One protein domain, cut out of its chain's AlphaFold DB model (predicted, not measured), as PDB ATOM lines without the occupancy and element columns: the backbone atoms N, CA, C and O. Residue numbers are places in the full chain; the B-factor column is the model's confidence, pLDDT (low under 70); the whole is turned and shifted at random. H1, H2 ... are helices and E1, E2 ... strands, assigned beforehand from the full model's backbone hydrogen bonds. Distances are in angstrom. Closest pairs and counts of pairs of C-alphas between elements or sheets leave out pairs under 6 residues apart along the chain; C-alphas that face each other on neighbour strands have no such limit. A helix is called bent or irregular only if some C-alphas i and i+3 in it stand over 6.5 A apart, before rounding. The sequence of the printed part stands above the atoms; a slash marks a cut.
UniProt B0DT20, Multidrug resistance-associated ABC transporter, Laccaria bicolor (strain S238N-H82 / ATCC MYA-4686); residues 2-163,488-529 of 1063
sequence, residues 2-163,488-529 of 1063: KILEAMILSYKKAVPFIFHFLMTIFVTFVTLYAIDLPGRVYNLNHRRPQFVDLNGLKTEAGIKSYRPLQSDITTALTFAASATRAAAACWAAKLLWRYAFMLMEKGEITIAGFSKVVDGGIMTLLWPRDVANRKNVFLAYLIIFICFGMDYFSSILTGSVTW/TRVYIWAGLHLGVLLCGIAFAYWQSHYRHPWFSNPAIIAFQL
ATOM      1  N   LYS A   2     165.153 241.447 176.628       30.45
ATOM      2  CA  LYS A   2     164.879 240.890 177.978       30.45
ATOM      3  C   LYS A   2     164.238 239.487 178.038       30.45
ATOM      4  O   LYS A   2     164.607 238.692 178.894       30.45
ATOM      5  N   ILE A   3     163.333 239.143 177.115       33.59
ATOM      6  CA  ILE A   3     162.736 237.790 177.020       33.59
ATOM      7  C   ILE A   3     163.777 236.733 176.594       33.59
ATOM      8  O   ILE A   3     163.818 235.640 177.152       33.59
ATOM      9  N   LEU A   4     164.659 237.068 175.648       29.97
ATOM     10  CA  LEU A   4     165.745 236.197 175.190       29.97
ATOM     11  C   LEU A   4     166.811 236.022 176.282       29.97
ATOM     12  O   LEU A   4     167.270 234.910 176.519       29.97
ATOM     13  N   GLU A   5     167.139 237.093 177.008       36.66
ATOM     14  CA  GLU A   5     168.008 237.030 178.192       36.66
ATOM     15  C   GLU A   5     167.400 236.129 179.277       36.66
ATOM     16  O   GLU A   5     168.103 235.286 179.828       36.66
ATOM     17  N   ALA A   6     166.087 236.217 179.527       39.59
ATOM     18  CA  ALA A   6     165.388 235.326 180.452       39.59
ATOM     19  C   ALA A   6     165.436 233.849 180.007       39.59
ATOM     20  O   ALA A   6     165.644 232.972 180.847       39.59
ATOM     21  N   MET A   7     165.321 233.557 178.704       33.53
ATOM     22  CA  MET A   7     165.499 232.198 178.167       33.53
ATOM     23  C   MET A   7     166.948 231.699 178.310       33.53
ATOM     24  O   MET A   7     167.166 230.566 178.740       33.53
ATOM     25  N   ILE A   8     167.948 232.545 178.047       40.59
ATOM     26  CA  ILE A   8     169.374 232.202 178.200       40.59
ATOM     27  C   ILE A   8     169.731 231.970 179.681       40.59
ATOM     28  O   ILE A   8     170.431 231.008 180.011       40.59
ATOM     29  N   LEU A   9     169.177 232.769 180.600       41.75
ATOM     30  CA  LEU A   9     169.289 232.556 182.049       41.75
ATOM     31  C   LEU A   9     168.495 231.329 182.544       41.75
ATOM     32  O   LEU A   9     168.728 230.859 183.661       41.75
ATOM     33  N   SER A  10     167.565 230.812 181.733       53.66
ATOM     34  CA  SER A  10     166.800 229.588 181.994       53.66
ATOM     35  C   SER A  10     167.540 228.327 181.535       53.66
ATOM     36  O   SER A  10     167.540 227.330 182.255       53.66
ATOM     37  N   TYR A  11     168.266 228.367 180.410       52.16
ATOM     38  CA  TYR A  11     168.970 227.197 179.862       52.16
ATOM     39  C   TYR A  11     169.885 226.510 180.892       52.16
ATOM     40  O   TYR A  11     169.730 225.319 181.166       52.16
ATOM     41  N   LYS A  12     170.756 227.270 181.577       60.88
ATOM     42  CA  LYS A  12     171.641 226.743 182.643       60.88
ATOM     43  C   LYS A  12     170.889 226.117 183.833       60.88
ATOM     44  O   LYS A  12     171.483 225.349 184.585       60.88
ATOM     45  N   LYS A  13     169.603 226.434 184.018       65.81
ATOM     46  CA  LYS A  13     168.727 225.874 185.063       65.81
ATOM     47  C   LYS A  13     168.032 224.584 184.599       65.81
ATOM     48  O   LYS A  13     167.721 223.745 185.438       65.81
ATOM     49  N   ALA A  14     167.834 224.414 183.290       74.31
ATOM     50  CA  ALA A  14     167.217 223.236 182.676       74.31
ATOM     51  C   ALA A  14     168.193 222.061 182.454       74.31
ATOM     52  O   ALA A  14     167.761 220.910 182.485       74.31
ATOM     53  N   VAL A  15     169.498 222.326 182.281       80.75
ATOM     54  CA  VAL A  15     170.537 221.301 182.008       80.75
ATOM     55  C   VAL A  15     170.430 220.030 182.878       80.75
ATOM     56  O   VAL A  15     170.476 218.946 182.299       80.75
ATOM     57  N   PRO A  16     170.232 220.084 184.215       83.19
ATOM     58  CA  PRO A  16     170.125 218.870 185.035       83.19
ATOM     59  C   PRO A  16     168.922 217.976 184.695       83.19
ATOM     60  O   PRO A  16     169.032 216.754 184.751       83.19
ATOM     61  N   PHE A  17     167.790 218.576 184.316       86.44
ATOM     62  CA  PHE A  17     166.580 217.853 183.916       86.44
ATOM     63  C   PHE A  17     166.773 217.197 182.544       86.44
ATOM     64  O   PHE A  17     166.447 216.027 182.366       86.44
ATOM     65  N   ILE A  18     167.375 217.928 181.598       88.12
ATOM     66  CA  ILE A  18     167.712 217.417 180.259       88.12
ATOM     67  C   ILE A  18     168.708 216.252 180.369       88.12
ATOM     68  O   ILE A  18     168.522 215.220 179.731       88.12
ATOM     69  N   PHE A  19     169.732 216.376 181.219       89.06
ATOM     70  CA  PHE A  19     170.709 215.313 181.450       89.06
ATOM     71  C   PHE A  19     170.071 214.060 182.067       89.06
ATOM     72  O   PHE A  19     170.302 212.956 181.577       89.06
ATOM     73  N   HIS A  20     169.220 214.214 183.090       90.44
ATOM     74  CA  HIS A  20     168.488 213.092 183.688       90.44
ATOM     75  C   HIS A  20     167.564 212.406 182.663       90.44
ATOM     76  O   HIS A  20     167.617 211.185 182.533       90.44
ATOM     77  N   PHE A  21     166.808 213.171 181.867       93.31
ATOM     78  CA  PHE A  21     165.958 212.658 180.784       93.31
ATOM     79  C   PHE A  21     166.740 211.827 179.753       93.31
ATOM     80  O   PHE A  21     166.386 210.678 179.483       93.31
ATOM     81  N   LEU A  22     167.830 212.386 179.215       93.56
ATOM     82  CA  LEU A  22     168.663 211.718 178.212       93.56
ATOM     83  C   LEU A  22     169.337 210.460 178.773       93.56
ATOM     84  O   LEU A  22     169.375 209.444 178.086       93.56
ATOM     85  N   MET A  23     169.805 210.485 180.027       92.44
ATOM     86  CA  MET A  23     170.357 209.300 180.694       92.44
ATOM     87  C   MET A  23     169.299 208.207 180.897       92.44
ATOM     88  O   MET A  23     169.575 207.044 180.609       92.44
ATOM     89  N   THR A  24     168.078 208.544 181.326       94.31
ATOM     90  CA  THR A  24     166.992 207.557 181.467       94.31
ATOM     91  C   THR A  24     166.626 206.919 180.122       94.31
ATOM     92  O   THR A  24     166.490 205.696 180.054       94.31
ATOM     93  N   ILE A  25     166.530 207.699 179.039       94.88
ATOM     94  CA  ILE A  25     166.260 207.165 177.691       94.88
ATOM     95  C   ILE A  25     167.419 206.297 177.191       94.88
ATOM     96  O   ILE A  25     167.181 205.181 176.736       94.88
ATOM     97  N   PHE A  26     168.664 206.764 177.316       94.12
ATOM     98  CA  PHE A  26     169.851 206.023 176.880       94.12
ATOM     99  C   PHE A  26     169.954 204.656 177.568       94.12
ATOM    100  O   PHE A  26     170.106 203.638 176.899       94.12
ATOM    101  N   VAL A  27     169.789 204.613 178.892       94.06
ATOM    102  CA  VAL A  27     169.840 203.362 179.663       94.06
ATOM    103  C   VAL A  27     168.653 202.447 179.333       94.06
ATOM    104  O   VAL A  27     168.845 201.238 179.215       94.06
ATOM    105  N   THR A  28     167.456 202.996 179.089       94.12
ATOM    106  CA  THR A  28     166.298 202.218 178.597       94.12
ATOM    107  C   THR A  28     166.608 201.562 177.248       94.12
ATOM    108  O   THR A  28     166.392 200.364 177.081       94.12
ATOM    109  N   PHE A  29     167.154 202.331 176.301       93.31
ATOM    110  CA  PHE A  29     167.491 201.860 174.958       93.31
ATOM    111  C   PHE A  29     168.597 200.797 174.977       93.31
ATOM    112  O   PHE A  29     168.421 199.724 174.408       93.31
ATOM    113  N   VAL A  30     169.706 201.053 175.680       91.31
ATOM    114  CA  VAL A  30     170.811 200.090 175.825       91.31
ATOM    115  C   VAL A  30     170.321 198.794 176.474       91.31
ATOM    116  O   VAL A  30     170.647 197.714 175.988       91.31
ATOM    117  N   THR A  31     169.482 198.882 177.511       91.25
ATOM    118  CA  THR A  31     168.922 197.686 178.157       91.25
ATOM    119  C   THR A  31     168.060 196.884 177.179       91.25
ATOM    120  O   THR A  31     168.313 195.701 176.987       91.25
ATOM    121  N   LEU A  32     167.084 197.513 176.512       90.50
ATOM    122  CA  LEU A  32     166.121 196.807 175.654       90.50
ATOM    123  C   LEU A  32     166.678 196.344 174.297       90.50
ATOM    124  O   LEU A  32     166.142 195.388 173.751       90.50
ATOM    125  N   TYR A  33     167.700 197.007 173.742       87.06
ATOM    126  CA  TYR A  33     168.154 196.770 172.359       87.06
ATOM    127  C   TYR A  33     169.637 196.413 172.203       87.06
ATOM    128  O   TYR A  33     170.030 195.969 171.127       87.06
ATOM    129  N   ALA A  34     170.479 196.593 173.229       85.19
ATOM    130  CA  ALA A  34     171.886 196.173 173.175       85.19
ATOM    131  C   ALA A  34     172.179 194.920 174.019       85.19
ATOM    132  O   ALA A  34     173.199 194.266 173.781       85.19
ATOM    133  N   ILE A  35     171.308 194.576 174.977       85.62
ATOM    134  CA  ILE A  35     171.458 193.377 175.813       85.62
ATOM    135  C   ILE A  35     170.567 192.220 175.309       85.62
ATOM    136  O   ILE A  35     171.103 191.143 175.054       85.62
ATOM    137  N   ASP A  36     169.264 192.463 175.090       79.25
ATOM    138  CA  ASP A  36     168.251 191.520 174.546       79.25
ATOM    139  C   ASP A  36     168.299 191.442 173.000       79.25
ATOM    140  O   ASP A  36     167.346 191.788 172.301       79.25
ATOM    141  N   LEU A  37     169.456 191.053 172.445       80.62
ATOM    142  CA  LEU A  37     169.652 190.835 171.002       80.62
ATOM    143  C   LEU A  37     169.568 189.332 170.672       80.62
ATOM    144  O   LEU A  37     170.352 188.565 171.236       80.62
ATOM    145  N   PRO A  38     168.698 188.888 169.741       73.44
ATOM    146  CA  PRO A  38     168.578 187.471 169.403       73.44
ATOM    147  C   PRO A  38     169.912 186.909 168.893       73.44
ATOM    148  O   PRO A  38     170.570 187.506 168.041       73.44
ATOM    149  N   GLY A  39     170.326 185.767 169.447       71.25
ATOM    150  CA  GLY A  39     171.612 185.126 169.147       71.25
ATOM    151  C   GLY A  39     172.832 185.721 169.870       71.25
ATOM    152  O   GLY A  39     173.941 185.212 169.702       71.25
ATOM    153  N   ARG A  40     172.677 186.766 170.700       82.56
ATOM    154  CA  ARG A  40     173.777 187.291 171.526       82.56
ATOM    155  C   ARG A  40     173.931 186.465 172.806       82.56
ATOM    156  O   ARG A  40     173.104 186.537 173.709       82.56
ATOM    157  N   VAL A  41     175.040 185.732 172.901       84.19
ATOM    158  CA  VAL A  41     175.401 184.918 174.073       84.19
ATOM    159  C   VAL A  41     176.677 185.464 174.723       84.19
ATOM    160  O   VAL A  41     177.628 185.824 174.021       84.19
ATOM    161  N   TYR A  42     176.681 185.529 176.053       86.00
ATOM    162  CA  TYR A  42     177.723 186.122 176.891       86.00
ATOM    163  C   TYR A  42     178.608 185.052 177.529       86.00
ATOM    164  O   TYR A  42     178.135 183.979 177.910       86.00
ATOM    165  N   ASN A  43     179.893 185.353 177.693       85.56
ATOM    166  CA  ASN A  43     180.824 184.428 178.332       85.56
ATOM    167  C   ASN A  43     180.658 184.481 179.865       85.56
ATOM    168  O   ASN A  43     180.448 185.551 180.436       85.56
ATOM    169  N   LEU A  44     180.789 183.336 180.541       83.31
ATOM    170  CA  LEU A  44     180.686 183.266 182.006       83.31
ATOM    171  C   LEU A  44     181.954 183.801 182.693       83.31
ATOM    172  O   LEU A  44     181.906 184.820 183.380       83.31
ATOM    173  N   ASN A  45     183.091 183.132 182.467       79.81
ATOM    174  CA  ASN A  45     184.306 183.313 183.275       79.81
ATOM    175  C   ASN A  45     185.484 183.953 182.518       79.81
ATOM    176  O   ASN A  45     186.287 184.662 183.121       79.81
ATOM    177  N   HIS A  46     185.615 183.708 181.208       78.94
ATOM    178  CA  HIS A  46     186.818 184.063 180.442       78.94
ATOM    179  C   HIS A  46     186.487 184.774 179.122       78.94
ATOM    180  O   HIS A  46     185.581 184.376 178.391       78.94
ATOM    181  N   ARG A  47     187.238 185.840 178.805       76.19
ATOM    182  CA  ARG A  47     187.035 186.669 177.596       76.19
ATOM    183  C   ARG A  47     187.396 185.921 176.309       76.19
ATOM    184  O   ARG A  47     186.683 186.035 175.319       76.19
ATOM    185  N   ARG A  48     188.460 185.116 176.364       74.69
ATOM    186  CA  ARG A  48     188.688 183.976 175.470       74.69
ATOM    187  C   ARG A  48     188.325 182.722 176.260       74.69
ATOM    188  O   ARG A  48     188.946 182.502 177.300       74.69
ATOM    189  N   PRO A  49     187.307 181.945 175.871       73.25
ATOM    190  CA  PRO A  49     187.004 180.719 176.578       73.25
ATOM    191  C   PRO A  49     187.999 179.630 176.164       73.25
ATOM    192  O   PRO A  49     188.341 179.488 174.990       73.25
ATOM    193  N   GLN A  50     188.461 178.871 177.150       74.94
ATOM    194  CA  GLN A  50     189.278 177.679 176.950       74.94
ATOM    195  C   GLN A  50     188.410 176.458 177.245       74.94
ATOM    196  O   GLN A  50     187.627 176.479 178.198       74.94
ATOM    197  N   PHE A  51     188.555 175.412 176.442       75.62
ATOM    198  CA  PHE A  51     187.979 174.098 176.718       75.62
ATOM    199  C   PHE A  51     189.106 173.102 177.002       75.62
ATOM    200  O   PHE A  51     190.276 173.378 176.727       75.62
ATOM    201  N   VAL A  52     188.759 171.970 177.608       74.19
ATOM    202  CA  VAL A  52     189.697 170.863 177.793       74.19
ATOM    203  C   VAL A  52     189.424 169.853 176.684       74.19
ATOM    204  O   VAL A  52     188.298 169.385 176.533       74.19
ATOM    205  N   ASP A  53     190.443 169.590 175.877       72.12
ATOM    206  CA  ASP A  53     190.409 168.646 174.763       72.12
ATOM    207  C   ASP A  53     190.308 167.186 175.259       72.12
ATOM    208  O   ASP A  53     190.528 166.900 176.440       72.12
ATOM    209  N   LEU A  54     190.024 166.245 174.351       74.12
ATOM    210  CA  LEU A  54     189.995 164.801 174.630       74.12
ATOM    211  C   LEU A  54     191.278 164.328 175.341       74.12
ATOM    212  O   LEU A  54     191.223 163.486 176.235       74.12
ATOM    213  N   ASN A  55     192.422 164.932 174.998       68.81
ATOM    214  CA  ASN A  55     193.743 164.647 175.564       68.81
ATOM    215  C   ASN A  55     193.998 165.267 176.959       68.81
ATOM    216  O   ASN A  55     195.113 165.190 177.470       68.81
ATOM    217  N   GLY A  56     193.019 165.945 177.572       69.00
ATOM    218  CA  GLY A  56     193.184 166.648 178.854       69.00
ATOM    219  C   GLY A  56     193.953 167.978 178.770       69.00
ATOM    220  O   GLY A  56     194.103 168.674 179.776       69.00
ATOM    221  N   LEU A  57     194.420 168.359 177.577       74.12
ATOM    222  CA  LEU A  57     195.075 169.639 177.306       74.12
ATOM    223  C   LEU A  57     194.053 170.784 177.273       74.12
ATOM    224  O   LEU A  57     192.925 170.610 176.818       74.12
ATOM    225  N   LYS A  58     194.447 171.976 177.735       75.69
ATOM    226  CA  LYS A  58     193.625 173.192 177.625       75.69
ATOM    227  C   LYS A  58     193.887 173.881 176.292       75.69
ATOM    228  O   LYS A  58     195.011 174.307 176.038       75.69
ATOM    229  N   THR A  59     192.836 174.061 175.503       74.06
ATOM    230  CA  THR A  59     192.902 174.664 174.168       74.06
ATOM    231  C   THR A  59     192.115 175.974 174.162       74.06
ATOM    232  O   THR A  59     190.987 176.029 174.665       74.06
ATOM    233  N   GLU A  60     192.683 177.053 173.611       71.81
ATOM    234  CA  GLU A  60     191.908 178.277 173.358       71.81
ATOM    235  C   GLU A  60     190.882 177.993 172.254       71.81
ATOM    236  O   GLU A  60     191.238 177.516 171.177       71.81
ATOM    237  N   ALA A  61     189.609 178.305 172.493       67.62
ATOM    238  CA  ALA A  61     188.609 178.216 171.439       67.62
ATOM    239  C   ALA A  61     188.937 179.219 170.324       67.62
ATOM    240  O   ALA A  61     189.210 180.387 170.609       67.62
ATOM    241  N   GLY A  62     188.827 178.803 169.056       64.69
ATOM    242  CA  GLY A  62     189.134 179.616 167.865       64.69
ATOM    243  C   GLY A  62     188.246 180.854 167.641       64.69
ATOM    244  O   GLY A  62     188.244 181.434 166.557       64.69
ATOM    245  N   ILE A  63     187.486 181.276 168.656       66.62
ATOM    246  CA  ILE A  63     186.537 182.386 168.643       66.62
ATOM    247  C   ILE A  63     187.313 183.711 168.569       66.62
ATOM    248  O   ILE A  63     187.610 184.350 169.576       66.62
ATOM    249  N   LYS A  64     187.599 184.159 167.342       59.66
ATOM    250  CA  LYS A  64     188.312 185.419 167.026       59.66
ATOM    251  C   LYS A  64     187.616 186.693 167.538       59.66
ATOM    252  O   LYS A  64     188.198 187.771 167.484       59.66
ATOM    253  N   SER A  65     186.368 186.592 168.001       60.81
ATOM    254  CA  SER A  65     185.547 187.724 168.437       60.81
ATOM    255  C   SER A  65     185.556 187.890 169.959       60.81
ATOM    256  O   SER A  65     185.126 187.001 170.694       60.81
ATOM    257  N   TYR A  66     185.997 189.060 170.427       68.38
ATOM    258  CA  TYR A  66     185.909 189.468 171.829       68.38
ATOM    259  C   TYR A  66     184.437 189.577 172.257       68.38
ATOM    260  O   TYR A  66     183.702 190.431 171.755       68.38
ATOM    261  N   ARG A  67     184.006 188.743 173.211       74.06
ATOM    262  CA  ARG A  67     182.656 188.798 173.795       74.06
ATOM    263  C   ARG A  67     182.708 189.331 175.236       74.06
ATOM    264  O   ARG A  67     183.602 188.936 175.989       74.06
ATOM    265  N   PRO A  68     181.778 190.218 175.640       82.31
ATOM    266  CA  PRO A  68     181.684 190.673 177.023       82.31
ATOM    267  C   PRO A  68     181.242 189.538 177.957       82.31
ATOM    268  O   PRO A  68     180.514 188.621 177.562       82.31
ATOM    269  N   LEU A  69     181.683 189.624 179.208       87.62
ATOM    270  CA  LEU A  69     181.316 188.707 180.280       87.62
ATOM    271  C   LEU A  69     179.937 189.054 180.851       87.62
ATOM    272  O   LEU A  69     179.540 190.221 180.886       87.62
ATOM    273  N   GLN A  70     179.258 188.062 181.425       90.25
ATOM    274  CA  GLN A  70     178.068 188.275 182.260       90.25
ATOM    275  C   GLN A  70     178.319 189.318 183.371       90.25
ATOM    276  O   GLN A  70     177.458 190.153 183.656       90.25
ATOM    277  N   SER A  71     179.516 189.307 183.969       89.25
ATOM    278  CA  SER A  71     179.945 190.268 184.993       89.25
ATOM    279  C   SER A  71     180.157 191.693 184.468       89.25
ATOM    280  O   SER A  71     179.879 192.646 185.196       89.25
ATOM    281  N   ASP A  72     180.586 191.871 183.212       90.50
ATOM    282  CA  ASP A  72     180.691 193.203 182.593       90.50
ATOM    283  C   ASP A  72     179.304 193.846 182.466       90.50
ATOM    284  O   ASP A  72     179.118 195.015 182.801       90.50
ATOM    285  N   ILE A  73     178.317 193.068 182.008       89.94
ATOM    286  CA  ILE A  73     176.952 193.541 181.753       89.94
ATOM    287  C   ILE A  73     176.231 193.899 183.057       89.94
ATOM    288  O   ILE A  73     175.630 194.971 183.146       89.94
ATOM    289  N   THR A  74     176.317 193.061 184.096       90.00
ATOM    290  CA  THR A  74     175.710 193.377 185.403       90.00
ATOM    291  C   THR A  74     176.384 194.576 186.077       90.00
ATOM    292  O   THR A  74     175.698 195.401 186.688       90.00
ATOM    293  N   THR A  75     177.700 194.739 185.903       90.94
ATOM    294  CA  THR A  75     178.453 195.909 186.386       90.94
ATOM    295  C   THR A  75     178.037 197.178 185.637       90.94
ATOM    296  O   THR A  75     177.711 198.181 186.274       90.94
ATOM    297  N   ALA A  76     177.956 197.137 184.302       90.12
ATOM    298  CA  ALA A  76     177.517 198.262 183.474       90.12
ATOM    299  C   ALA A  76     176.078 198.699 183.800       90.12
ATOM    300  O   ALA A  76     175.813 199.895 183.924       90.12
ATOM    301  N   LEU A  77     175.164 197.748 184.019       90.44
ATOM    302  CA  LEU A  77     173.775 198.023 184.407       90.44
ATOM    303  C   LEU A  77     173.675 198.647 185.811       90.44
ATOM    304  O   LEU A  77     172.902 199.581 186.030       90.44
ATOM    305  N   THR A  78     174.499 198.185 186.756       91.00
ATOM    306  CA  THR A  78     174.565 198.728 188.126       91.00
ATOM    307  C   THR A  78     175.175 200.136 188.152       91.00
ATOM    308  O   THR A  78     174.692 201.020 188.869       91.00
ATOM    309  N   PHE A  79     176.194 200.385 187.323       91.56
ATOM    310  CA  PHE A  79     176.758 201.716 187.104       91.56
ATOM    311  C   PHE A  79     175.731 202.661 186.462       91.56
ATOM    312  O   PHE A  79     175.536 203.773 186.949       91.56
ATOM    313  N   ALA A  80     175.008 202.201 185.436       90.00
ATOM    314  CA  ALA A  80     173.950 202.959 184.773       90.00
ATOM    315  C   ALA A  80     172.826 203.373 185.743       90.00
ATOM    316  O   ALA A  80     172.474 204.552 185.799       90.00
ATOM    317  N   ALA A  81     172.328 202.441 186.564       88.44
ATOM    318  CA  ALA A  81     171.342 202.721 187.612       88.44
ATOM    319  C   ALA A  81     171.851 203.752 188.642       88.44
ATOM    320  O   ALA A  81     171.124 204.649 189.075       88.44
ATOM    321  N   SER A  82     173.133 203.661 189.006       89.75
ATOM    322  CA  SER A  82     173.774 204.608 189.926       89.75
ATOM    323  C   SER A  82     173.918 206.006 189.309       89.75
ATOM    324  O   SER A  82     173.688 207.006 189.993       89.75
ATOM    325  N   ALA A  83     174.242 206.087 188.016       89.12
ATOM    326  CA  ALA A  83     174.401 207.337 187.278       89.12
ATOM    327  C   ALA A  83     173.066 208.074 187.063       89.12
ATOM    328  O   ALA A  83     173.001 209.286 187.275       89.12
ATOM    329  N   THR A  84     171.978 207.372 186.719       90.38
ATOM    330  CA  THR A  84     170.643 207.994 186.593       90.38
ATOM    331  C   THR A  84     170.118 208.494 187.938       90.38
ATOM    332  O   THR A  84     169.535 209.579 188.004       90.38
ATOM    333  N   ARG A  85     170.363 207.753 189.028       86.62
ATOM    334  CA  ARG A  85     170.030 208.183 190.396       86.62
ATOM    335  C   ARG A  85     170.815 209.432 190.807       86.62
ATOM    336  O   ARG A  85     170.223 210.368 191.344       86.62
ATOM    337  N   ALA A  86     172.112 209.495 190.498       85.94
ATOM    338  CA  ALA A  86     172.927 210.689 190.728       85.94
ATOM    339  C   ALA A  86     172.417 211.900 189.920       85.94
ATOM    340  O   ALA A  86     172.238 212.979 190.484       85.94
ATOM    341  N   ALA A  87     172.098 211.709 188.633       86.81
ATOM    342  CA  ALA A  87     171.536 212.750 187.769       86.81
ATOM    343  C   ALA A  87     170.223 213.337 188.324       86.81
ATOM    344  O   ALA A  87     170.042 214.556 188.312       86.81
ATOM    345  N   ALA A  88     169.340 212.487 188.860       85.50
ATOM    346  CA  ALA A  88     168.110 212.915 189.525       85.50
ATOM    347  C   ALA A  88     168.396 213.694 190.827       85.50
ATOM    348  O   ALA A  88     167.881 214.797 191.032       85.50
ATOM    349  N   ALA A  89     169.279 213.171 191.685       82.00
ATOM    350  CA  ALA A  89     169.641 213.796 192.958       82.00
ATOM    351  C   ALA A  89     170.225 215.215 192.791       82.00
ATOM    352  O   ALA A  89     169.908 216.107 193.586       82.00
ATOM    353  N   CYS A  90     171.017 215.459 191.736       79.31
ATOM    354  CA  CYS A  90     171.640 216.758 191.445       79.31
ATOM    355  C   CYS A  90     170.652 217.933 191.321       79.31
ATOM    356  O   CYS A  90     171.037 219.080 191.593       79.31
ATOM    357  N   TRP A  91     169.401 217.677 190.920       81.62
ATOM    358  CA  TRP A  91     168.337 218.685 190.888       81.62
ATOM    359  C   TRP A  91     167.307 218.496 192.006       81.62
ATOM    360  O   TRP A  91     166.911 219.491 192.620       81.62
ATOM    361  N   ALA A  92     166.939 217.257 192.346       77.56
ATOM    362  CA  ALA A  92     165.938 216.970 193.375       77.56
ATOM    363  C   ALA A  92     166.334 217.540 194.747       77.56
ATOM    364  O   ALA A  92     165.521 218.197 195.393       77.56
ATOM    365  N   ALA A  93     167.607 217.418 195.151       68.44
ATOM    366  CA  ALA A  93     168.098 217.989 196.409       68.44
ATOM    367  C   ALA A  93     167.956 219.525 196.465       68.44
ATOM    368  O   ALA A  93     167.655 220.089 197.517       68.44
ATOM    369  N   LYS A  94     168.121 220.217 195.328       68.69
ATOM    370  CA  LYS A  94     167.961 221.680 195.242       68.69
ATOM    371  C   LYS A  94     166.490 222.095 195.299       68.69
ATOM    372  O   LYS A  94     166.187 223.141 195.872       68.69
ATOM    373  N   LEU A  95     165.584 221.291 194.737       70.00
ATOM    374  CA  LEU A  95     164.142 221.529 194.841       70.00
ATOM    375  C   LEU A  95     163.610 221.230 196.250       70.00
ATOM    376  O   LEU A  95     162.852 222.044 196.768       70.00
ATOM    377  N   LEU A  96     164.059 220.150 196.899       69.19
ATOM    378  CA  LEU A  96     163.697 219.800 198.280       69.19
ATOM    379  C   LEU A  96     164.001 220.938 199.264       69.19
ATOM    380  O   LEU A  96     163.110 221.370 199.993       69.19
ATOM    381  N   TRP A  97     165.222 221.483 199.235       62.62
ATOM    382  CA  TRP A  97     165.580 222.628 200.079       62.62
ATOM    383  C   TRP A  97     164.704 223.852 199.792       62.62
ATOM    384  O   TRP A  97     164.145 224.442 200.712       62.62
ATOM    385  N   ARG A  98     164.517 224.212 198.516       64.25
ATOM    386  CA  ARG A  98     163.648 225.337 198.122       64.25
ATOM    387  C   ARG A  98     162.198 225.153 198.550       64.25
ATOM    388  O   ARG A  98     161.540 226.130 198.893       64.25
ATOM    389  N   TYR A  99     161.707 223.921 198.529       65.88
ATOM    390  CA  TYR A  99     160.374 223.592 198.995       65.88
ATOM    391  C   TYR A  99     160.246 223.747 200.517       65.88
ATOM    392  O   TYR A  99     159.293 224.372 200.974       65.88
ATOM    393  N   ALA A 100     161.232 223.279 201.290       60.81
ATOM    394  CA  ALA A 100     161.279 223.495 202.736       60.81
ATOM    395  C   ALA A 100     161.293 224.994 203.098       60.81
ATOM    396  O   ALA A 100     160.555 225.413 203.987       60.81
ATOM    397  N   PHE A 101     162.046 225.824 202.365       58.50
ATOM    398  CA  PHE A 101     162.028 227.279 202.566       58.50
ATOM    399  C   PHE A 101     160.677 227.919 202.200       58.50
ATOM    400  O   PHE A 101     160.146 228.679 203.005       58.50
ATOM    401  N   MET A 102     160.052 227.555 201.071       58.59
ATOM    402  CA  MET A 102     158.697 228.042 200.741       58.59
ATOM    403  C   MET A 102     157.627 227.573 201.743       58.59
ATOM    404  O   MET A 102     156.638 228.276 201.949       58.59
ATOM    405  N   LEU A 103     157.808 226.410 202.383       54.47
ATOM    406  CA  LEU A 103     156.938 225.961 203.471       54.47
ATOM    407  C   LEU A 103     157.084 226.804 204.737       54.47
ATOM    408  O   LEU A 103     156.072 227.024 205.385       54.47
ATOM    409  N   MET A 104     158.290 227.274 205.075       54.25
ATOM    410  CA  MET A 104     158.515 228.177 206.216       54.25
ATOM    411  C   MET A 104     158.056 229.615 205.932       54.25
ATOM    412  O   MET A 104     157.666 230.324 206.849       54.25
ATOM    413  N   GLU A 105     158.079 230.044 204.668       54.03
ATOM    414  CA  GLU A 105     157.644 231.384 204.243       54.03
ATOM    415  C   GLU A 105     156.111 231.510 204.117       54.03
ATOM    416  O   GLU A 105     155.556 232.579 204.362       54.03
ATOM    417  N   LYS A 106     155.404 230.433 203.730       50.62
ATOM    418  CA  LYS A 106     153.936 230.429 203.498       50.62
ATOM    419  C   LYS A 106     153.140 229.506 204.418       50.62
ATOM    420  O   LYS A 106     151.934 229.328 204.237       50.62
ATOM    421  N   GLY A 107     153.803 228.880 205.376       52.41
ATOM    422  CA  GLY A 107     153.187 228.106 206.436       52.41
ATOM    423  C   GLY A 107     153.920 228.394 207.732       52.41
ATOM    424  O   GLY A 107     155.142 228.313 207.786       52.41
ATOM    425  N   GLU A 108     153.171 228.696 208.786       54.25
ATOM    426  CA  GLU A 108     153.727 228.831 210.128       54.25
ATOM    427  C   GLU A 108     154.200 227.440 210.595       54.25
ATOM    428  O   GLU A 108     153.457 226.654 211.196       54.25
ATOM    429  N   ILE A 109     155.437 227.093 210.242       50.44
ATOM    430  CA  ILE A 109     156.198 226.040 210.902       50.44
ATOM    431  C   ILE A 109     156.576 226.607 212.262       50.44
ATOM    432  O   ILE A 109     157.237 227.641 212.357       50.44
ATOM    433  N   THR A 110     156.116 225.954 213.326       53.09
ATOM    434  CA  THR A 110     156.374 226.447 214.682       53.09
ATOM    435  C   THR A 110     157.872 226.386 214.980       53.09
ATOM    436  O   THR A 110     158.585 225.541 214.436       53.09
ATOM    437  N   ILE A 111     158.369 227.232 215.886       50.97
ATOM    438  CA  ILE A 111     159.794 227.234 216.279       50.97
ATOM    439  C   ILE A 111     160.234 225.835 216.768       50.97
ATOM    440  O   ILE A 111     161.338 225.384 216.464       50.97
ATOM    441  N   ALA A 112     159.335 225.097 217.431       52.00
ATOM    442  CA  ALA A 112     159.550 223.702 217.824       52.00
ATOM    443  C   ALA A 112     159.605 222.726 216.629       52.00
ATOM    444  O   ALA A 112     160.369 221.763 216.663       52.00
ATOM    445  N   GLY A 113     158.824 222.966 215.570       55.47
ATOM    446  CA  GLY A 113     158.922 222.253 214.294       55.47
ATOM    447  C   GLY A 113     160.246 222.525 213.574       55.47
ATOM    448  O   GLY A 113     160.906 221.587 213.134       55.47
ATOM    449  N   PHE A 114     160.671 223.789 213.516       54.41
ATOM    450  CA  PHE A 114     161.930 224.185 212.883       54.41
ATOM    451  C   PHE A 114     163.155 223.601 213.601       54.41
ATOM    452  O   PHE A 114     164.013 223.024 212.935       54.41
ATOM    453  N   SER A 115     163.200 223.656 214.942       47.03
ATOM    454  CA  SER A 115     164.286 223.045 215.729       47.03
ATOM    455  C   SER A 115     164.444 221.565 215.379       47.03
ATOM    456  O   SER A 115     165.516 221.162 214.949       47.03
ATOM    457  N   LYS A 116     163.358 220.772 215.398       53.09
ATOM    458  CA  LYS A 116     163.392 219.343 215.020       53.09
ATOM    459  C   LYS A 116     164.030 219.099 213.645       53.09
ATOM    460  O   LYS A 116     164.799 218.151 213.506       53.09
ATOM    461  N   VAL A 117     163.727 219.939 212.651       51.34
ATOM    462  CA  VAL A 117     164.263 219.820 211.282       51.34
ATOM    463  C   VAL A 117     165.757 220.141 211.215       51.34
ATOM    464  O   VAL A 117     166.488 219.486 210.473       51.34
ATOM    465  N   VAL A 118     166.229 221.103 212.010       48.28
ATOM    466  CA  VAL A 118     167.658 221.439 212.122       48.28
ATOM    467  C   VAL A 118     168.417 220.379 212.935       48.28
ATOM    468  O   VAL A 118     169.471 219.920 212.504       48.28
ATOM    469  N   ASP A 119     167.858 219.949 214.067       46.59
ATOM    470  CA  ASP A 119     168.482 219.042 215.037       46.59
ATOM    471  C   ASP A 119     168.512 217.573 214.566       46.59
ATOM    472  O   ASP A 119     169.428 216.827 214.914       46.59
ATOM    473  N   GLY A 120     167.517 217.137 213.781       47.09
ATOM    474  CA  GLY A 120     167.400 215.762 213.272       47.09
ATOM    475  C   GLY A 120     167.539 215.607 211.751       47.09
ATOM    476  O   GLY A 120     167.513 214.484 211.244       47.09
ATOM    477  N   GLY A 121     167.697 216.708 211.012       46.06
ATOM    478  CA  GLY A 121     167.919 216.708 209.567       46.06
ATOM    479  C   GLY A 121     166.722 216.255 208.717       46.06
ATOM    480  O   GLY A 121     165.600 216.077 209.192       46.06
ATOM    481  N   ILE A 122     166.992 216.040 207.421       40.59
ATOM    482  CA  ILE A 122     166.012 215.826 206.330       40.59
ATOM    483  C   ILE A 122     164.992 214.691 206.562       40.59
ATOM    484  O   ILE A 122     163.940 214.691 205.929       40.59
ATOM    485  N   MET A 123     165.265 213.743 207.465       37.19
ATOM    486  CA  MET A 123     164.381 212.602 207.754       37.19
ATOM    487  C   MET A 123     163.405 212.833 208.922       37.19
ATOM    488  O   MET A 123     162.648 211.929 209.278       37.19
ATOM    489  N   THR A 124     163.389 214.018 209.539       50.88
ATOM    490  CA  THR A 124     162.430 214.319 210.612       50.88
ATOM    491  C   THR A 124     161.037 214.630 210.064       50.88
ATOM    492  O   THR A 124     160.779 215.679 209.480       50.88
ATOM    493  N   LEU A 125     160.099 213.706 210.290       51.25
ATOM    494  CA  LEU A 125     158.687 213.904 209.961       51.25
ATOM    495  C   LEU A 125     158.074 215.021 210.821       51.25
ATOM    496  O   LEU A 125     157.708 214.797 211.978       51.25
ATOM    497  N   LEU A 126     157.896 216.202 210.223       53.97
ATOM    498  CA  LEU A 126     157.045 217.265 210.759       53.97
ATOM    499  C   LEU A 126     155.622 216.724 210.957       53.97
ATOM    500  O   LEU A 126     154.933 216.365 209.994       53.97
ATOM    501  N   TRP A 127     155.167 216.654 212.209       55.50
ATOM    502  CA  TRP A 127     153.816 216.181 212.505       55.50
ATOM    503  C   TRP A 127     152.768 217.223 212.077       55.50
ATOM    504  O   TRP A 127     153.063 218.417 212.067       55.50
ATOM    505  N   PRO A 128     151.493 216.841 211.855       55.38
ATOM    506  CA  PRO A 128     150.397 217.784 211.570       55.38
ATOM    507  C   PRO A 128     150.047 218.783 212.698       55.38
ATOM    508  O   PRO A 128     149.000 219.426 212.644       55.38
ATOM    509  N   ARG A 129     150.883 218.860 213.745       54.41
ATOM    510  CA  ARG A 129     150.865 219.844 214.841       54.41
ATOM    511  C   ARG A 129     152.057 220.816 214.787       54.41
ATOM    512  O   ARG A 129     152.016 221.842 215.449       54.41
ATOM    513  N   ASP A 130     153.096 220.496 214.014       53.53
ATOM    514  CA  ASP A 130     154.308 221.308 213.846       53.53
ATOM    515  C   ASP A 130     154.187 222.319 212.682       53.53
ATOM    516  O   ASP A 130     155.074 223.149 212.496       53.53
ATOM    517  N   VAL A 131     153.092 222.251 211.909       53.94
ATOM    518  CA  VAL A 131     152.814 223.065 210.710       53.94
ATOM    519  C   VAL A 131     151.358 223.543 210.739       53.94
ATOM    520  O   VAL A 131     150.450 222.709 210.768       53.94
ATOM    521  N   ALA A 132     151.110 224.856 210.691       52.94
ATOM    522  CA  ALA A 132     149.755 225.403 210.850       52.94
ATOM    523  C   ALA A 132     148.769 225.025 209.721       52.94
ATOM    524  O   ALA A 132     147.618 224.668 209.986       52.94
ATOM    525  N   ASN A 133     149.197 225.054 208.451       57.69
ATOM    526  CA  ASN A 133     148.300 224.816 207.311       57.69
ATOM    527  C   ASN A 133     148.374 223.375 206.772       57.69
ATOM    528  O   ASN A 133     149.219 223.029 205.939       57.69
ATOM    529  N   ARG A 134     147.409 222.543 207.187       58.03
ATOM    530  CA  ARG A 134     147.320 221.113 206.826       58.03
ATOM    531  C   ARG A 134     147.227 220.821 205.321       58.03
ATOM    532  O   ARG A 134     147.572 219.712 204.925       58.03
ATOM    533  N   LYS A 135     146.790 221.765 204.474       58.78
ATOM    534  CA  LYS A 135     146.694 221.532 203.016       58.78
ATOM    535  C   LYS A 135     148.075 221.402 202.365       58.78
ATOM    536  O   LYS A 135     148.263 220.558 201.495       58.78
ATOM    537  N   ASN A 136     149.051 222.177 202.836       58.88
ATOM    538  CA  ASN A 136     150.412 222.172 202.292       58.88
ATOM    539  C   ASN A 136     151.213 220.944 202.765       58.88
ATOM    540  O   ASN A 136     152.095 220.469 202.056       58.88
ATOM    541  N   VAL A 137     150.858 220.391 203.930       65.19
ATOM    542  CA  VAL A 137     151.488 219.197 204.517       65.19
ATOM    543  C   VAL A 137     151.355 217.974 203.597       65.19
ATOM    544  O   VAL A 137     152.325 217.242 203.431       65.19
ATOM    545  N   PHE A 138     150.211 217.771 202.935       65.19
ATOM    546  CA  PHE A 138     150.038 216.656 201.989       65.19
ATOM    547  C   PHE A 138     151.028 216.722 200.813       65.19
ATOM    548  O   PHE A 138     151.656 215.719 200.476       65.19
ATOM    549  N   LEU A 139     151.227 217.914 200.238       63.78
ATOM    550  CA  LEU A 139     152.205 218.139 199.170       63.78
ATOM    551  C   LEU A 139     153.641 217.857 199.651       63.78
ATOM    552  O   LEU A 139     154.448 217.334 198.884       63.78
ATOM    553  N   ALA A 140     153.940 218.127 200.924       63.09
ATOM    554  CA  ALA A 140     155.248 217.860 201.512       63.09
ATOM    555  C   ALA A 140     155.539 216.367 201.629       63.09
ATOM    556  O   ALA A 140     156.577 215.896 201.163       63.09
ATOM    557  N   TYR A 141     154.589 215.616 202.189       67.25
ATOM    558  CA  TYR A 141     154.679 214.162 202.271       67.25
ATOM    559  C   TYR A 141     154.770 213.522 200.883       67.25
ATOM    560  O   TYR A 141     155.574 212.612 200.697       67.25
ATOM    561  N   LEU A 142     154.031 214.038 199.894       68.56
ATOM    562  CA  LEU A 142     154.112 213.575 198.510       68.56
ATOM    563  C   LEU A 142     155.507 213.806 197.901       68.56
ATOM    564  O   LEU A 142     156.084 212.873 197.352       68.56
ATOM    565  N   ILE A 143     156.086 215.005 198.034       66.44
ATOM    566  CA  ILE A 143     157.422 215.316 197.493       66.44
ATOM    567  C   ILE A 143     158.516 214.488 198.189       66.44
ATOM    568  O   ILE A 143     159.399 213.960 197.512       66.44
ATOM    569  N   ILE A 144     158.452 214.326 199.515       67.38
ATOM    570  CA  ILE A 144     159.411 213.502 200.274       67.38
ATOM    571  C   ILE A 144     159.296 212.026 199.866       67.38
ATOM    572  O   ILE A 144     160.315 211.393 199.606       67.38
ATOM    573  N   PHE A 145     158.078 211.493 199.733       67.81
ATOM    574  CA  PHE A 145     157.831 210.118 199.282       67.81
ATOM    575  C   PHE A 145     158.353 209.870 197.857       67.81
ATOM    576  O   PHE A 145     159.039 208.879 197.615       67.81
ATOM    577  N   ILE A 146     158.105 210.806 196.934       68.94
ATOM    578  CA  ILE A 146     158.633 210.782 195.560       68.94
ATOM    579  C   ILE A 146     160.171 210.780 195.557       68.94
ATOM    580  O   ILE A 146     160.782 210.030 194.797       68.94
ATOM    581  N   CYS A 147     160.809 211.573 196.424       65.94
ATOM    582  CA  CYS A 147     162.269 211.633 196.499       65.94
ATOM    583  C   CYS A 147     162.888 210.392 197.162       65.94
ATOM    584  O   CYS A 147     163.905 209.903 196.678       65.94
ATOM    585  N   PHE A 148     162.267 209.855 198.215       66.94
ATOM    586  CA  PHE A 148     162.681 208.610 198.874       66.94
ATOM    587  C   PHE A 148     162.531 207.395 197.945       66.94
ATOM    588  O   PHE A 148     163.385 206.513 197.928       66.94
ATOM    589  N   GLY A 149     161.493 207.382 197.098       70.00
ATOM    590  CA  GLY A 149     161.294 206.346 196.084       70.00
ATOM    591  C   GLY A 149     162.465 206.200 195.104       70.00
ATOM    592  O   GLY A 149     162.760 205.079 194.689       70.00
ATOM    593  N   MET A 150     163.182 207.287 194.785       73.00
ATOM    594  CA  MET A 150     164.294 207.272 193.820       73.00
ATOM    595  C   MET A 150     165.413 206.285 194.177       73.00
ATOM    596  O   MET A 150     166.003 205.687 193.274       73.00
ATOM    597  N   ASP A 151     165.706 206.094 195.466       70.00
ATOM    598  CA  ASP A 151     166.750 205.159 195.903       70.00
ATOM    599  C   ASP A 151     166.373 203.695 195.619       70.00
ATOM    600  O   ASP A 151     167.248 202.867 195.358       70.00
ATOM    601  N   TYR A 152     165.075 203.385 195.550       79.38
ATOM    602  CA  TYR A 152     164.558 202.047 195.250       79.38
ATOM    603  C   TYR A 152     164.402 201.767 193.752       79.38
ATOM    604  O   TYR A 152     164.296 200.606 193.364       79.38
ATOM    605  N   PHE A 153     164.428 202.779 192.876       86.88
ATOM    606  CA  PHE A 153     164.280 202.542 191.433       86.88
ATOM    607  C   PHE A 153     165.437 201.698 190.873       86.88
ATOM    608  O   PHE A 153     165.230 200.874 189.987       86.88
ATOM    609  N   SER A 154     166.646 201.846 191.424       85.06
ATOM    610  CA  SER A 154     167.849 201.159 190.925       85.06
ATOM    611  C   SER A 154     167.726 199.627 190.932       85.06
ATOM    612  O   SER A 154     168.228 198.978 190.016       85.06
ATOM    613  N   SER A 155     167.019 199.043 191.908       85.50
ATOM    614  CA  SER A 155     166.821 197.587 191.993       85.50
ATOM    615  C   SER A 155     165.782 197.047 191.005       85.50
ATOM    616  O   SER A 155     165.816 195.865 190.665       85.50
ATOM    617  N   ILE A 156     164.884 197.899 190.496       89.62
ATOM    618  CA  ILE A 156     163.917 197.525 189.453       89.62
ATOM    619  C   ILE A 156     164.646 197.295 188.123       89.62
ATOM    620  O   ILE A 156     164.302 196.358 187.400       89.62
ATOM    621  N   LEU A 157     165.671 198.108 187.830       89.75
ATOM    622  CA  LEU A 157     166.511 197.953 186.644       89.75
ATOM    623  C   LEU A 157     167.493 196.783 186.780       89.75
ATOM    624  O   LEU A 157     167.556 195.947 185.887       89.75
ATOM    625  N   THR A 158     168.241 196.658 187.882       88.94
ATOM    626  CA  THR A 158     169.167 195.513 188.020       88.94
ATOM    627  C   THR A 158     168.420 194.178 188.102       88.94
ATOM    628  O   THR A 158     168.871 193.189 187.532       88.94
ATOM    629  N   GLY A 159     167.229 194.165 188.709       87.81
ATOM    630  CA  GLY A 159     166.298 193.036 188.705       87.81
ATOM    631  C   GLY A 159     165.453 192.881 187.431       87.81
ATOM    632  O   GLY A 159     164.454 192.161 187.478       87.81
ATOM    633  N   SER A 160     165.779 193.557 186.318       90.75
ATOM    634  CA  SER A 160     165.095 193.361 185.029       90.75
ATOM    635  C   SER A 160     165.749 192.318 184.123       90.75
ATOM    636  O   SER A 160     165.113 191.914 183.152       90.75
ATOM    637  N   VAL A 161     166.990 191.909 184.408       90.62
ATOM    638  CA  VAL A 161     167.752 190.928 183.617       90.62
ATOM    639  C   VAL A 161     167.815 189.594 184.357       90.62
ATOM    640  O   VAL A 161     168.249 189.538 185.507       90.62
ATOM    641  N   THR A 162     167.438 188.516 183.677       90.38
ATOM    642  CA  THR A 162     167.677 187.132 184.104       90.38
ATOM    643  C   THR A 162     168.675 186.453 183.181       90.38
ATOM    644  O   THR A 162     168.705 186.706 181.980       90.38
ATOM    645  N   TRP A 163     169.492 185.575 183.754       88.19
ATOM    646  CA  TRP A 163     170.519 184.834 183.032       88.19
ATOM    647  C   TRP A 163     170.064 183.389 182.867       88.19
ATOM    648  O   TRP A 163     169.855 182.688 183.855       88.19
ATOM    649  N   THR A 488     158.687 194.879 180.871       92.81
ATOM    650  CA  THR A 488     157.790 195.510 181.858       92.81
ATOM    651  C   THR A 488     158.528 196.156 183.037       92.81
ATOM    652  O   THR A 488     158.175 197.260 183.438       92.81
ATOM    653  N   ARG A 489     159.580 195.521 183.582       93.06
ATOM    654  CA  ARG A 489     160.392 196.091 184.675       93.06
ATOM    655  C   ARG A 489     161.196 197.299 184.197       93.06
ATOM    656  O   ARG A 489     161.221 198.309 184.895       93.06
ATOM    657  N   VAL A 490     161.770 197.234 182.993       94.06
ATOM    658  CA  VAL A 490     162.495 198.365 182.384       94.06
ATOM    659  C   VAL A 490     161.551 199.545 182.119       94.06
ATOM    660  O   VAL A 490     161.892 200.681 182.439       94.06
ATOM    661  N   TYR A 491     160.336 199.293 181.620       94.94
ATOM    662  CA  TYR A 491     159.327 200.338 181.413       94.94
ATOM    663  C   TYR A 491     158.808 200.942 182.726       94.94
ATOM    664  O   TYR A 491     158.651 202.158 182.800       94.94
ATOM    665  N   ILE A 492     158.597 200.139 183.776       93.75
ATOM    666  CA  ILE A 492     158.251 200.645 185.116       93.75
ATOM    667  C   ILE A 492     159.385 201.524 185.659       93.75
ATOM    668  O   ILE A 492     159.131 202.633 186.119       93.75
ATOM    669  N   TRP A 493     160.637 201.072 185.556       94.56
ATOM    670  CA  TRP A 493     161.810 201.843 185.970       94.56
ATOM    671  C   TRP A 493     161.924 203.188 185.231       94.56
ATOM    672  O   TRP A 493     162.066 204.239 185.864       94.56
ATOM    673  N   ALA A 494     161.807 203.173 183.901       94.75
ATOM    674  CA  ALA A 494     161.856 204.377 183.077       94.75
ATOM    675  C   ALA A 494     160.685 205.321 183.397       94.75
ATOM    676  O   ALA A 494     160.895 206.515 183.610       94.75
ATOM    677  N   GLY A 495     159.465 204.786 183.509       93.25
ATOM    678  CA  GLY A 495     158.258 205.533 183.865       93.25
ATOM    679  C   GLY A 495     158.335 206.181 185.249       93.25
ATOM    680  O   GLY A 495     157.890 207.314 185.412       93.25
ATOM    681  N   LEU A 496     158.966 205.525 186.225       91.00
ATOM    682  CA  LEU A 496     159.219 206.088 187.554       91.00
ATOM    683  C   LEU A 496     160.214 207.259 187.503       91.00
ATOM    684  O   LEU A 496     159.922 208.329 188.039       91.00
ATOM    685  N   HIS A 497     161.348 207.118 186.805       91.81
ATOM    686  CA  HIS A 497     162.291 208.231 186.624       91.81
ATOM    687  C   HIS A 497     161.683 209.405 185.835       91.81
ATOM    688  O   HIS A 497     161.914 210.559 186.201       91.81
ATOM    689  N   LEU A 498     160.890 209.131 184.793       91.94
ATOM    690  CA  LEU A 498     160.174 210.151 184.019       91.94
ATOM    691  C   LEU A 498     159.057 210.819 184.837       91.94
ATOM    692  O   LEU A 498     158.886 212.031 184.745       91.94
ATOM    693  N   GLY A 499     158.345 210.074 185.684       88.50
ATOM    694  CA  GLY A 499     157.351 210.619 186.611       88.50
ATOM    695  C   GLY A 499     157.974 211.595 187.609       88.50
ATOM    696  O   GLY A 499     157.499 212.721 187.747       88.50
ATOM    697  N   VAL A 500     159.099 211.216 188.229       86.06
ATOM    698  CA  VAL A 500     159.879 212.116 189.097       86.06
ATOM    699  C   VAL A 500     160.326 213.367 188.333       86.06
ATOM    700  O   VAL A 500     160.133 214.480 188.823       86.06
ATOM    701  N   LEU A 501     160.869 213.206 187.121       87.75
ATOM    702  CA  LEU A 501     161.289 214.317 186.263       87.75
ATOM    703  C   LEU A 501     160.130 215.288 185.971       87.75
ATOM    704  O   LEU A 501     160.296 216.499 186.118       87.75
ATOM    705  N   LEU A 502     158.951 214.772 185.608       86.94
ATOM    706  CA  LEU A 502     157.749 215.570 185.351       86.94
ATOM    707  C   LEU A 502     157.282 216.322 186.604       86.94
ATOM    708  O   LEU A 502     156.988 217.513 186.514       86.94
ATOM    709  N   CYS A 503     157.287 215.684 187.780       81.81
ATOM    710  CA  CYS A 503     157.011 216.364 189.049       81.81
ATOM    711  C   CYS A 503     158.020 217.495 189.328       81.81
ATOM    712  O   CYS A 503     157.622 218.579 189.753       81.81
ATOM    713  N   GLY A 504     159.307 217.276 189.043       78.94
ATOM    714  CA  GLY A 504     160.355 218.291 189.174       78.94
ATOM    715  C   GLY A 504     160.184 219.483 188.225       78.94
ATOM    716  O   GLY A 504     160.333 220.633 188.645       78.94
ATOM    717  N   ILE A 505     159.815 219.225 186.967       82.50
ATOM    718  CA  ILE A 505     159.537 220.261 185.961       82.50
ATOM    719  C   ILE A 505     158.271 221.046 186.331       82.50
ATOM    720  O   ILE A 505     158.302 222.276 186.331       82.50
ATOM    721  N   ALA A 506     157.186 220.368 186.713       78.88
ATOM    722  CA  ALA A 506     155.945 221.008 187.154       78.88
ATOM    723  C   ALA A 506     156.160 221.881 188.403       78.88
ATOM    724  O   ALA A 506     155.643 222.996 188.480       78.88
ATOM    725  N   PHE A 507     156.985 221.424 189.349       73.62
ATOM    726  CA  PHE A 507     157.384 222.210 190.515       73.62
ATOM    727  C   PHE A 507     158.203 223.452 190.135       73.62
ATOM    728  O   PHE A 507     157.923 224.547 190.620       73.62
ATOM    729  N   ALA A 508     159.189 223.314 189.242       73.69
ATOM    730  CA  ALA A 508     159.992 224.441 188.766       73.69
ATOM    731  C   ALA A 508     159.148 225.467 187.982       73.69
ATOM    732  O   ALA A 508     159.339 226.675 188.144       73.69
ATOM    733  N   TYR A 509     158.180 224.995 187.191       74.62
ATOM    734  CA  TYR A 509     157.190 225.827 186.509       74.62
ATOM    735  C   TYR A 509     156.316 226.588 187.513       74.62
ATOM    736  O   TYR A 509     156.244 227.814 187.448       74.62
ATOM    737  N   TRP A 510     155.727 225.902 188.497       67.19
ATOM    738  CA  TRP A 510     154.889 226.539 189.519       67.19
ATOM    739  C   TRP A 510     155.687 227.553 190.360       67.19
ATOM    740  O   TRP A 510     155.216 228.669 190.584       67.19
ATOM    741  N   GLN A 511     156.936 227.240 190.732       63.81
ATOM    742  CA  GLN A 511     157.835 228.188 191.401       63.81
ATOM    743  C   GLN A 511     158.095 229.446 190.547       63.81
ATOM    744  O   GLN A 511     158.171 230.539 191.100       63.81
ATOM    745  N   SER A 512     158.199 229.322 189.217       65.69
ATOM    746  CA  SER A 512     158.462 230.464 188.322       65.69
ATOM    747  C   SER A 512     157.340 231.509 188.266       65.69
ATOM    748  O   SER A 512     157.594 232.644 187.874       65.69
ATOM    749  N   HIS A 513     156.114 231.139 188.648       61.88
ATOM    750  CA  HIS A 513     154.937 232.013 188.599       61.88
ATOM    751  C   HIS A 513     154.702 232.810 189.897       61.88
ATOM    752  O   HIS A 513     153.788 233.633 189.958       61.88
ATOM    753  N   TYR A 514     155.523 232.612 190.933       53.09
ATOM    754  CA  TYR A 514     155.482 233.411 192.160       53.09
ATOM    755  C   TYR A 514     156.551 234.516 192.143       53.09
ATOM    756  O   TYR A 514     157.687 234.284 191.749       53.09
ATOM    757  N   ARG A 515     156.203 235.720 192.626       40.62
ATOM    758  CA  ARG A 515     157.056 236.931 192.583       40.62
ATOM    759  C   ARG A 515     158.305 236.915 193.489       40.62
ATOM    760  O   ARG A 515     159.027 237.905 193.525       40.62
ATOM    761  N   HIS A 516     158.569 235.833 194.221       47.34
ATOM    762  CA  HIS A 516     159.697 235.764 195.156       47.34
ATOM    763  C   HIS A 516     161.015 235.567 194.375       47.34
ATOM    764  O   HIS A 516     161.036 234.805 193.401       47.34
ATOM    765  N   PRO A 517     162.122 236.231 194.758       46.34
ATOM    766  CA  PRO A 517     163.381 236.143 194.026       46.34
ATOM    767  C   PRO A 517     163.958 234.719 194.035       46.34
ATOM    768  O   PRO A 517     163.787 233.938 194.968       46.34
ATOM    769  N   TRP A 518     164.672 234.368 192.964       46.94
ATOM    770  CA  TRP A 518     165.175 233.009 192.753       46.94
ATOM    771  C   TRP A 518     166.364 232.713 193.681       46.94
ATOM    772  O   TRP A 518     167.511 232.934 193.292       46.94
ATOM    773  N   PHE A 519     166.103 232.199 194.891       52.59
ATOM    774  CA  PHE A 519     167.133 231.858 195.884       52.59
ATOM    775  C   PHE A 519     168.253 231.001 195.265       52.59
ATOM    776  O   PHE A 519     168.076 229.816 194.947       52.59
ATOM    777  N   SER A 520     169.405 231.632 195.034       46.59
ATOM    778  CA  SER A 520     170.514 231.092 194.242       46.59
ATOM    779  C   SER A 520     171.471 230.246 195.076       46.59
ATOM    780  O   SER A 520     171.960 229.226 194.590       46.59
ATOM    781  N   ASN A 521     171.693 230.632 196.336       53.12
ATOM    782  CA  ASN A 521     172.578 229.960 197.279       53.12
ATOM    783  C   ASN A 521     171.822 229.611 198.579       53.12
ATOM    784  O   ASN A 521     171.493 230.526 199.335       53.12
ATOM    785  N   PRO A 522     171.573 228.320 198.884       51.62
ATOM    786  CA  PRO A 522     170.845 227.925 200.091       51.62
ATOM    787  C   PRO A 522     171.562 228.293 201.400       51.62
ATOM    788  O   PRO A 522     170.896 228.448 202.417       51.62
ATOM    789  N   ALA A 523     172.884 228.502 201.384       49.59
ATOM    790  CA  ALA A 523     173.648 228.869 202.579       49.59
ATOM    791  C   ALA A 523     173.383 230.305 203.078       49.59
ATOM    792  O   ALA A 523     173.710 230.619 204.218       49.59
ATOM    793  N   ILE A 524     172.800 231.177 202.243       49.16
ATOM    794  CA  ILE A 524     172.524 232.585 202.587       49.16
ATOM    795  C   ILE A 524     171.064 232.775 203.045       49.16
ATOM    796  O   ILE A 524     170.745 233.768 203.692       49.16
ATOM    797  N   ILE A 525     170.177 231.803 202.793       52.22
ATOM    798  CA  ILE A 525     168.725 231.942 203.013       52.22
ATOM    799  C   ILE A 525     168.370 232.202 204.490       52.22
ATOM    800  O   ILE A 525     167.427 232.940 204.766       52.22
ATOM    801  N   ALA A 526     169.162 231.705 205.447       48.31
ATOM    802  CA  ALA A 526     168.979 231.994 206.876       48.31
ATOM    803  C   ALA A 526     169.119 233.491 207.244       48.31
ATOM    804  O   ALA A 526     168.633 233.900 208.291       48.31
ATOM    805  N   PHE A 527     169.745 234.302 206.383       47.41
ATOM    806  CA  PHE A 527     169.836 235.763 206.506       47.41
ATOM    807  C   PHE A 527     168.831 236.509 205.605       47.41
ATOM    808  O   PHE A 527     168.852 237.735 205.552       47.41
ATOM    809  N   GLN A 528     167.988 235.782 204.860       48.03
ATOM    810  CA  GLN A 528     166.993 236.331 203.929       48.03
ATOM    811  C   GLN A 528     165.540 236.003 204.314       48.03
ATOM    812  O   GLN A 528     164.630 236.589 203.733       48.03
ATOM    813  N   LEU A 529     165.301 235.111 205.285       48.88
ATOM    814  CA  LEU A 529     163.999 235.024 205.954       48.88
ATOM    815  C   LEU A 529     163.860 236.194 206.931       48.88
ATOM    816  O   LEU A 529     164.594 236.266 207.917       48.88
TER     817      LEU A 529
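Overview. This is residues 2 to 163 and 488 to 529 of the 1063 residues of the protein "Multidrug resistance-associated ABC transporter" of Laccaria bicolor (strain S238N-H82 / ATCC MYA-4686) (UniProt B0DT20). Four long helices, H1b, H2, H4 and H5, run side by side in an up-and-down bundle, and a small hairpin of E2 and E3 lies far beyond one end of it. Residues 2 to 12, in arm H1a, stick out at a steep angle from H1b, while irregular H3 is near H2 towards the end away from the hairpin. The printed part has 204 residues in the order H1 E1 E2 E3 H2 H3 H4 E4 H5; it is mostly helix, and its one sheet, E2 - E3, is antiparallel. It is loose, with a radius of gyration of the C-alphas of 24.2 A, and elongated, spanning 83 by 44 by 30 A.

Along the chain. Strands E2, residues 50 to 52, and E3, residues 58 to 60, are each 6.9 A long. H2, residues 70 to 106, is 53.0 A long, from C-alpha 70 at (178.068, 188.275, 182.260), with a kink of 31 degrees near residue 90. H1, residues 2 to 35, was assigned as one helix by its hydrogen bonds but is bent, with C-alphas 13 and 16 7.1 A apart; its arms are H1a, residues 2 to 13, from C-alpha 2 at (164.879, 240.890, 177.978), and H1b, residues 16 to 35, 27.1 A. H4, residues 134 to 158, is 38.6 A long, with a kink of 38 degrees near residue 151. H5, residues 488 to 512, is 35.6 A long and ends at C-alpha 512 at (158.462, 230.464, 188.322). H3, residues 111 to 123, is irregular, with C-alphas 119 and 122 9.6 A apart. E1, residues 41 to 43, and E4, residues 161 to 163, pair with no named strand.

Arrangement. In the hairpin of E2 and E3, N 51 and O 59 are 3.1 A apart and N 59 and O 51 2.9 A, within hydrogen-bond range. The C-alphas of Tyr 42 in E1 and Gln 70 in H2, the closest of the two, are 5.8 A apart. H2 touches H4, closest at the C-alphas of Ala 81 and Ser 154, 5.1 A, at a shallow tilt of 9 degrees, opposite ways. With residues 77 to 91 alone H2 touches H1b, closest at the C-alphas of His 20 and Ala 87, 5.1 A. H5 touches H1b, closest at the C-alphas of Thr 24 and Ala 494, 6.3 A, at a shallow tilt of 10 degrees, opposite ways. H1b and H4 are apart. H4 and E4 meet only through their link. Every O i to N i+4 pair is within hydrogen-bond range in H5, but 6 of 8 in H1a, 15 of 16 in H1b, 31 of 33 in H2, 7 of 9 in H3 and 12 of 21 in H4.

Size, cuts and confidence. The two C-alphas farthest apart, those of Asn 55 and Glu 108, are 83.2 A apart. Residues 164 to 487 are not printed, and C-alphas 163 and 488 are 16.7 A apart across the cut. Of the links that are printed whole, none is long. The mean pLDDT of the printed part is 71.0, and 95 residues are under 70, among them residues 2 to 13, 96 to 148 and 510 to 529.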